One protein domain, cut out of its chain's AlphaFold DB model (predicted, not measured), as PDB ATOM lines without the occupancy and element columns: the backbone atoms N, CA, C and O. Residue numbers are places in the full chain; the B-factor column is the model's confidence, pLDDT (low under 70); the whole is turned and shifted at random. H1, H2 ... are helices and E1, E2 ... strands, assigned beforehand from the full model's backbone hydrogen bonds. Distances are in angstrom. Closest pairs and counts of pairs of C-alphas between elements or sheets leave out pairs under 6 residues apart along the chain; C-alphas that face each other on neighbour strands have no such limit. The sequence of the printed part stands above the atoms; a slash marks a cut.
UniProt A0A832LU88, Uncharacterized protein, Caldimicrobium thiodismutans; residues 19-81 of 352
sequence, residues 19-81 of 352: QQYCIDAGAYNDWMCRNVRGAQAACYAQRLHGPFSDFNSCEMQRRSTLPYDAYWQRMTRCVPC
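Overview. This is residues 19 to 81 of the 352 residues of an uncharacterized protein of Caldimicrobium thiodismutans (UniProt A0A832LU88). A small sheet of three short strands with helix H3 packed over one face makes one end of an elongated domain, and helices H1 and H2, packed on each other, make the other end. The short helix H4 packs on H1 and comes near H3, between these two ends. The printed part has 63 residues, with four named helices and three named strands in the order E1 H1 H2 E2 H3 H4 E3; the sheet, E2 E1 E3, is antiparallel, and the class is mixed, helices and strands. The whole is compact, with a radius of gyration of the C-alphas of 11.7 A, and its spans of 36 by 23 by 13 A make it only just elongated.

Along the chain. E1 is residues 21 to 24, beginning at C-alpha 21 (164.062, 234.025, 170.632). H1, residues 26 to 35, is 14.2 A long, and H2 is residues 40 to 44. E2, residues 48 to 52, is 11.0 A long. H3, residues 55 to 65, is the longest helix at 15.4 A, with C-alpha 55 at (165.445, 230.862, 175.418). H4 is residues 70 to 75. E3, residues 77 to 80, is 10.1 A long and ends at C-alpha 80 (166.335, 232.308, 167.297).

Arrangement. E1 is the inner strand, antiparallel to both edge strands. Beside E2, at 158 degrees, N 23 and O 49 are 2.8 A apart, within hydrogen-bond range. Beside E3, at 136 degrees, N 22 and O 79 are 2.8 A apart, also within range. H3 is on the sheet at a height of 8.7 A, in two layers, helices on one face of a sheet. It lies over E1 and, only just, over E3, with 3 of its C-alphas; the C-alphas of Cys 58 and Cys 78, the closest of H3 and E3, are 6.0 A apart. E2, H3, H4 and E3 form a split strand-helix-strand unit, two strands running the same way with E1 between them, and its crossover is right-handed. H1 only grazes the sheet, with residues 26 to 28. H1 and H2 touch, their closest C-alphas, Cys 33 and Cys 43, being 4.9 A apart. H1 and H4 touch at Tyr 28 and Met 75, whose C-alphas are 5.2 A apart, at a steep tilt of 53 degrees, opposite ways. H3 and H4 are close but not clearly touching, with the closest C-alphas, Arg 63 and Gln 73, 6.7 A apart. H2 is apart from H3 and H4. In H1, H3 and H4 every O i to N i+4 pair is within hydrogen-bond range; in H2 it is 0 of 1, with 2 of 2 O i to N i+3 pairs within range.

Size, cuts and confidence. The two C-alphas farthest apart, Gln 19 and Arg 37, are 37.2 A apart, while the first and last printed C-alphas are 7.5 A apart. The printed part has no cut, and its six links between named elements are tight. The mean pLDDT of the printed part is 92.9, and no printed residue is under 70.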
ATOM      1  N   GLN A  19     170.751 237.749 171.192       76.25
ATOM      2  CA  GLN A  19     170.044 236.823 170.325       76.25
ATOM      3  C   GLN A  19     168.620 236.666 170.859       76.25
ATOM      4  O   GLN A  19     168.407 236.068 171.911       76.25
ATOM      5  N   GLN A  20     167.656 237.244 170.147       90.19
ATOM      6  CA  GLN A  20     166.250 237.160 170.512       90.19
ATOM      7  C   GLN A  20     165.688 235.800 170.106       90.19
ATOM      8  O   GLN A  20     166.081 235.233 169.083       90.19
ATOM      9  N   TYR A  21     164.749 235.288 170.894       92.38
ATOM     10  CA  TYR A  21     164.062 234.025 170.632       92.38
ATOM     11  C   TYR A  21     162.595 234.264 170.287       92.38
ATOM     12  O   TYR A  21     161.970 235.206 170.763       92.38
ATOM     13  N   CYS A  22     162.047 233.408 169.438       95.12
ATOM     14  CA  CYS A  22     160.681 233.445 168.942       95.12
ATOM     15  C   CYS A  22     160.082 232.036 169.043       95.12
ATOM     16  O   CYS A  22     160.783 231.040 168.863       95.12
ATOM     17  N   ILE A  23     158.779 231.935 169.279       96.56
ATOM     18  CA  ILE A  23     158.040 230.673 169.222       96.56
ATOM     19  C   ILE A  23     157.675 230.406 167.757       96.56
ATOM     20  O   ILE A  23     156.887 231.156 167.184       96.56
ATOM     21  N   ASP A  24     158.220 229.346 167.155       95.44
ATOM     22  CA  ASP A  24     157.791 228.842 165.843       95.44
ATOM     23  C   ASP A  24     156.516 228.014 166.012       95.44
ATOM     24  O   ASP A  24     156.561 226.872 166.469       95.44
ATOM     25  N   ALA A  25     155.381 228.612 165.654       95.69
ATOM     26  CA  ALA A  25     154.056 228.003 165.653       95.69
ATOM     27  C   ALA A  25     153.627 227.502 164.263       95.69
ATOM     28  O   ALA A  25     152.488 227.074 164.091       95.69
ATOM     29  N   GLY A  26     154.513 227.518 163.257       93.62
ATOM     30  CA  GLY A  26     154.154 227.201 161.870       93.62
ATOM     31  C   GLY A  26     153.513 225.824 161.694       93.62
ATOM     32  O   GLY A  26     152.445 225.714 161.099       93.62
ATOM     33  N   ALA A  27     154.123 224.784 162.268       93.31
ATOM     34  CA  ALA A  27     153.600 223.419 162.174       93.31
ATOM     35  C   ALA A  27     152.250 223.256 162.896       93.31
ATOM     36  O   ALA A  27     151.366 222.557 162.401       93.31
ATOM     37  N   TYR A  28     152.077 223.930 164.035       96.25
ATOM     38  CA  TYR A  28     150.817 223.935 164.775       96.25
ATOM     39  C   TYR A  28     149.706 224.653 163.996       96.25
ATOM     40  O   TYR A  28     148.608 224.121 163.850       96.25
ATOM     41  N   ASN A  29     150.006 225.820 163.423       95.31
ATOM     42  CA  ASN A  29     149.075 226.599 162.607       95.31
ATOM     43  C   ASN A  29     148.631 225.823 161.355       95.31
ATOM     44  O   ASN A  29     147.439 225.782 161.043       95.31
ATOM     45  N   ASP A  30     149.566 225.149 160.677       93.50
ATOM     46  CA  ASP A  30     149.269 224.272 159.539       93.50
ATOM     47  C   ASP A  30     148.390 223.079 159.946       93.50
ATOM     48  O   ASP A  30     147.468 222.705 159.213       93.50
ATOM     49  N   TRP A  31     148.645 222.484 161.116       96.12
ATOM     50  CA  TRP A  31     147.820 221.400 161.644       96.12
ATOM     51  C   TRP A  31     146.402 221.881 161.972       96.12
ATOM     52  O   TRP A  31     145.446 221.274 161.485       96.12
ATOM     53  N   MET A  32     146.261 222.990 162.705       95.62
ATOM     54  CA  MET A  32     144.975 223.615 163.043       95.62
ATOM     55  C   MET A  32     144.162 223.926 161.785       95.62
ATOM     56  O   MET A  32     142.997 223.551 161.686       95.62
ATOM     57  N   CYS A  33     144.807 224.537 160.788       92.38
ATOM     58  CA  CYS A  33     144.214 224.881 159.498       92.38
ATOM     59  C   CYS A  33     143.588 223.672 158.781       92.38
ATOM     60  O   CYS A  33     142.526 223.794 158.171       92.38
ATOM     61  N   ARG A  34     144.243 222.504 158.832       93.19
ATOM     62  CA  ARG A  34     143.816 221.306 158.088       93.19
ATOM     63  C   ARG A  34     142.908 220.373 158.881       93.19
ATOM     64  O   ARG A  34     142.110 219.670 158.271       93.19
ATOM     65  N   ASN A  35     143.050 220.330 160.205       94.81
ATOM     66  CA  ASN A  35     142.452 219.280 161.034       94.81
ATOM     67  C   ASN A  35     141.354 219.788 161.974       94.81
ATOM     68  O   ASN A  35     140.551 218.984 162.442       94.81
ATOM     69  N   VAL A  36     141.274 221.097 162.238       91.31
ATOM     70  CA  VAL A  36     140.270 221.661 163.147       91.31
ATOM     71  C   VAL A  36     139.205 222.407 162.350       91.31
ATOM     72  O   VAL A  36     139.446 223.448 161.734       91.31
ATOM     73  N   ARG A  37     137.984 221.861 162.350       88.50
ATOM     74  CA  ARG A  37     136.847 222.454 161.639       88.50
ATOM     75  C   ARG A  37     136.526 223.831 162.230       88.50
ATOM     76  O   ARG A  37     136.308 223.952 163.427       88.50
ATOM     77  N   GLY A  38     136.480 224.855 161.377       86.38
ATOM     78  CA  GLY A  38     136.238 226.245 161.790       86.38
ATOM     79  C   GLY A  38     137.504 227.045 162.120       86.38
ATOM     80  O   GLY A  38     137.415 228.251 162.336       86.38
ATOM     81  N   ALA A  39     138.690 226.425 162.106       88.88
ATOM     82  CA  ALA A  39     139.961 227.088 162.404       88.88
ATOM     83  C   ALA A  39     140.703 227.606 161.153       88.88
ATOM     84  O   ALA A  39     141.930 227.698 161.151       88.88
ATOM     85  N   GLN A  40     139.997 227.985 160.080       86.12
ATOM     86  CA  GLN A  40     140.629 228.470 158.839       86.12
ATOM     87  C   GLN A  40     141.492 229.728 159.043       86.12
ATOM     88  O   GLN A  40     142.410 229.982 158.265       86.12
ATOM     89  N   ALA A  41     141.246 230.503 160.103       84.19
ATOM     90  CA  ALA A  41     142.097 231.635 160.465       84.19
ATOM     91  C   ALA A  41     143.548 231.213 160.784       84.19
ATOM     92  O   ALA A  41     144.473 231.988 160.533       84.19
ATOM     93  N   ALA A  42     143.768 229.977 161.252       89.12
ATOM     94  CA  ALA A  42     145.099 229.449 161.555       89.12
ATOM     95  C   ALA A  42     145.989 229.335 160.306       89.12
ATOM     96  O   ALA A  42     147.201 229.497 160.407       89.12
ATOM     97  N   CYS A  43     145.404 229.171 159.113       84.31
ATOM     98  CA  CYS A  43     146.140 229.122 157.843       84.31
ATOM     99  C   CYS A  43     146.919 230.420 157.538       84.31
ATOM    100  O   CYS A  43     147.792 230.431 156.667       84.31
ATOM    101  N   TYR A  44     146.574 231.515 158.225       84.56
ATOM    102  CA  TYR A  44     147.135 232.856 158.033       84.56
ATOM    103  C   TYR A  44     147.734 233.435 159.316       84.56
ATOM    104  O   TYR A  44     148.103 234.610 159.342       84.56
ATOM    105  N   ALA A  45     147.792 232.645 160.389       87.94
ATOM    106  CA  ALA A  45     148.394 233.073 161.639       87.94
ATOM    107  C   ALA A  45     149.903 233.294 161.457       87.94
ATOM    108  O   ALA A  45     150.559 232.653 160.630       87.94
ATOM    109  N   GLN A  46     150.458 234.228 162.232       87.69
ATOM    110  CA  GLN A  46     151.896 234.480 162.223       87.69
ATOM    111  C   GLN A  46     152.645 233.205 162.608       87.69
ATOM    112  O   GLN A  46     152.272 232.499 163.540       87.69
ATOM    113  N   ARG A  47     153.709 232.901 161.863       91.81
ATOM    114  CA  ARG A  47     154.532 231.722 162.129       91.81
ATOM    115  C   ARG A  47     155.386 231.888 163.385       91.81
ATOM    116  O   ARG A  47     155.582 230.919 164.103       91.81
ATOM    117  N   LEU A  48     155.921 233.085 163.604       92.19
ATOM    118  CA  LEU A  48     156.817 233.389 164.716       92.19
ATOM    119  C   LEU A  48     156.112 234.339 165.690       92.19
ATOM    120  O   LEU A  48     155.641 235.390 165.263       92.19
ATOM    121  N   HIS A  49     156.077 233.985 166.974       91.50
ATOM    122  CA  HIS A  49     155.588 234.848 168.057       91.50
ATOM    123  C   HIS A  49     156.747 235.274 168.965       91.50
ATOM    124  O   HIS A  49     157.572 234.439 169.330       91.50
ATOM    125  N   GLY A  50     156.818 236.550 169.340       87.69
ATOM    126  CA  GLY A  50     157.930 237.120 170.110       87.69
ATOM    127  C   GLY A  50     158.161 238.595 169.751       87.69
ATOM    128  O   GLY A  50     157.246 239.216 169.200       87.69
ATOM    129  N   PRO A  51     159.357 239.158 170.011       90.75
ATOM    130  CA  PRO A  51     160.580 238.500 170.493       90.75
ATOM    131  C   PRO A  51     160.646 238.309 172.020       90.75
ATOM    132  O   PRO A  51     160.044 239.061 172.782       90.75
ATOM    133  N   PHE A  52     161.445 237.335 172.456       93.12
ATOM    134  CA  PHE A  52     161.822 237.071 173.849       93.12
ATOM    135  C   PHE A  52     163.322 237.318 174.050       93.12
ATOM    136  O   PHE A  52     164.118 237.103 173.131       93.12
ATOM    137  N   SER A  53     163.705 237.765 175.248       89.94
ATOM    138  CA  SER A  53     165.088 238.129 175.596       89.94
ATOM    139  C   SER A  53     166.054 236.947 175.597       89.94
ATOM    140  O   SER A  53     167.247 237.131 175.380       89.94
ATOM    141  N   ASP A  54     165.549 235.746 175.861       92.38
ATOM    142  CA  ASP A  54     166.335 234.533 176.033       92.38
ATOM    143  C   ASP A  54     165.472 233.286 175.768       92.38
ATOM    144  O   ASP A  54     164.249 233.350 175.612       92.38
ATOM    145  N   PHE A  55     166.120 232.125 175.702       93.75
ATOM    146  CA  PHE A  55     165.445 230.862 175.418       93.75
ATOM    147  C   PHE A  55     164.472 230.440 176.530       93.75
ATOM    148  O   PHE A  55     163.407 229.897 176.235       93.75
ATOM    149  N   ASN A  56     164.802 230.694 177.800       96.12
ATOM    150  CA  ASN A  56     163.995 230.242 178.933       96.12
ATOM    151  C   ASN A  56     162.704 231.055 179.053       96.12
ATOM    152  O   ASN A  56     161.645 230.474 179.284       96.12
ATOM    153  N   SER A  57     162.765 232.374 178.843       96.44
ATOM    154  CA  SER A  57     161.573 233.225 178.781       96.44
ATOM    155  C   SER A  57     160.660 232.831 177.617       96.44
ATOM    156  O   SER A  57     159.444 232.738 177.800       96.44
ATOM    157  N   CYS A  58     161.234 232.486 176.460       96.81
ATOM    158  CA  CYS A  58     160.480 231.929 175.339       96.81
ATOM    159  C   CYS A  58     159.804 230.591 175.695       96.81
ATOM    160  O   CYS A  58     158.602 230.432 175.479       96.81
ATOM    161  N   GLU A  59     160.538 229.620 176.255       97.44
ATOM    162  CA  GLU A  59     159.983 228.302 176.600       97.44
ATOM    163  C   GLU A  59     158.910 228.402 177.684       97.44
ATOM    164  O   GLU A  59     157.898 227.703 177.617       97.44
ATOM    165  N   MET A  60     159.098 229.291 178.660       97.31
ATOM    166  CA  MET A  60     158.108 229.562 179.694       97.31
ATOM    167  C   MET A  60     156.810 230.091 179.076       97.31
ATOM    168  O   MET A  60     155.744 229.550 179.371       97.31
ATOM    169  N   GLN A  61     156.893 231.074 178.171       97.44
ATOM    170  CA  GLN A  61     155.720 231.604 177.475       97.44
ATOM    171  C   GLN A  61     155.065 230.552 176.572       97.44
ATOM    172  O   GLN A  61     153.839 230.419 176.544       97.44
ATOM    173  N   ARG A  62     155.865 229.766 175.845       97.25
ATOM    174  CA  ARG A  62     155.370 228.677 174.995       97.25
ATOM    175  C   ARG A  62     154.575 227.669 175.817       97.25
ATOM    176  O   ARG A  62     153.461 227.316 175.439       97.25
ATOM    177  N   ARG A  63     155.114 227.227 176.954       96.44
ATOM    178  CA  ARG A  63     154.460 226.242 177.822       96.44
ATOM    179  C   ARG A  63     153.207 226.800 178.495       96.44
ATOM    180  O   ARG A  63     152.245 226.054 178.634       96.44
ATOM    181  N   SER A  64     153.191 228.081 178.864       96.44
ATOM    182  CA  SER A  64     152.061 228.710 179.562       96.44
ATOM    183  C   SER A  64     150.898 229.118 178.652       96.44
ATOM    184  O   SER A  64     149.776 229.212 179.138       96.44
ATOM    185  N   THR A  65     151.132 229.340 177.352       95.50
ATOM    186  CA  THR A  65     150.091 229.834 176.425       95.50
ATOM    187  C   THR A  65     148.951 228.828 176.241       95.50
ATOM    188  O   THR A  65     147.785 229.201 176.320       95.50
ATOM    189  N   LEU A  66     149.274 227.548 176.031       94.44
ATOM    190  CA  LEU A  66     148.302 226.450 175.949       94.44
ATOM    191  C   LEU A  66     148.857 225.222 176.692       94.44
ATOM    192  O   LEU A  66     149.384 224.296 176.069       94.44
ATOM    193  N   PRO A  67     148.791 225.206 178.036       93.75
ATOM    194  CA  PRO A  67     149.527 224.238 178.851       93.75
ATOM    195  C   PRO A  67     149.027 222.799 178.689       93.75
ATOM    196  O   PRO A  67     149.814 221.863 178.801       93.75
ATOM    197  N   TYR A  68     147.742 222.620 178.375       95.62
ATOM    198  CA  TYR A  68     147.106 221.306 178.251       95.62
ATOM    199  C   TYR A  68     146.941 220.824 176.803       95.62
ATOM    200  O   TYR A  68     146.479 219.707 176.579       95.62
ATOM    201  N   ASP A  69     147.324 221.631 175.811       96.06
ATOM    202  CA  ASP A  69     147.209 221.246 174.406       96.06
ATOM    203  C   ASP A  69     148.450 220.455 173.963       96.06
ATOM    204  O   ASP A  69     149.528 221.002 173.716       96.06
ATOM    205  N   ALA A  70     148.304 219.133 173.861       95.94
ATOM    206  CA  ALA A  70     149.395 218.236 173.491       95.94
ATOM    207  C   ALA A  70     149.960 218.505 172.081       95.94
ATOM    208  O   ALA A  70     151.137 218.221 171.835       95.94
ATOM    209  N   TYR A  71     149.156 219.041 171.158       95.88
ATOM    210  CA  TYR A  71     149.601 219.387 169.809       95.88
ATOM    211  C   TYR A  71     150.411 220.674 169.833       95.88
ATOM    212  O   TYR A  71     151.506 220.700 169.274       95.88
ATOM    213  N   TRP A  72     149.949 221.698 170.550       96.75
ATOM    214  CA  TRP A  72     150.711 222.923 170.780       96.75
ATOM    215  C   TRP A  72     152.067 222.614 171.412       96.75
ATOM    216  O   TRP A  72     153.104 223.021 170.886       96.75
ATOM    217  N   GLN A  73     152.081 221.833 172.497       95.94
ATOM    218  CA  GLN A  73     153.314 221.519 173.220       95.94
ATOM    219  C   GLN A  73     154.334 220.767 172.355       95.94
ATOM    220  O   GLN A  73     155.535 220.943 172.554       95.94
ATOM    221  N   ARG A  74     153.867 219.958 171.396       96.44
ATOM    222  CA  ARG A  74     154.705 219.140 170.507       96.44
ATOM    223  C   ARG A  74     155.132 219.864 169.230       96.44
ATOM    224  O   ARG A  74     156.222 219.611 168.726       96.44
ATOM    225  N   MET A  75     154.256 220.694 168.668       97.06
ATOM    226  CA  MET A  75     154.427 221.297 167.341       97.06
ATOM    227  C   MET A  75     154.983 222.720 167.388       97.06
ATOM    228  O   MET A  75     155.341 223.256 166.341       97.06
ATOM    229  N   THR A  76     155.070 223.323 168.573       96.62
ATOM    230  CA  THR A  76     155.711 224.626 168.773       96.62
ATOM    231  C   THR A  76     157.068 224.479 169.450       96.62
ATOM    232  O   THR A  76     157.269 223.584 170.271       96.62
ATOM    233  N   ARG A  77     158.010 225.370 169.129       96.50
ATOM    234  CA  ARG A  77     159.350 225.393 169.741       96.50
ATOM    235  C   ARG A  77     159.955 226.788 169.733       96.50
ATOM    236  O   ARG A  77     159.656 227.582 168.844       96.50
ATOM    237  N   CYS A  78     160.846 227.057 170.677       96.06
ATOM    238  CA  CYS A  78     161.640 228.278 170.682       96.06
ATOM    239  C   CYS A  78     162.818 228.188 169.708       96.06
ATOM    240  O   CYS A  78     163.605 227.244 169.750       96.06
ATOM    241  N   VAL A  79     162.928 229.173 168.819       93.81
ATOM    242  CA  VAL A  79     163.995 229.313 167.819       93.81
ATOM    243  C   VAL A  79     164.573 230.726 167.879       93.81
ATOM    244  O   VAL A  79     163.850 231.644 168.263       93.81
ATOM    245  N   PRO A  80     165.838 230.953 167.493       91.50
ATOM    246  CA  PRO A  80     166.335 232.308 167.297       91.50
ATOM    247  C   PRO A  80     165.446 233.061 166.302       91.50
ATOM    248  O   PRO A  80     165.150 232.539 165.222       91.50
ATOM    249  N   CYS A  81     165.011 234.270 166.649       85.12
ATOM    250  CA  CYS A  81     164.358 235.149 165.691       85.12
ATOM    251  C   CYS A  81     165.393 235.448 164.593       85.12
ATOM    252  O   CYS A  81     166.451 236.008 164.877       85.12
TER     253      CYS A  81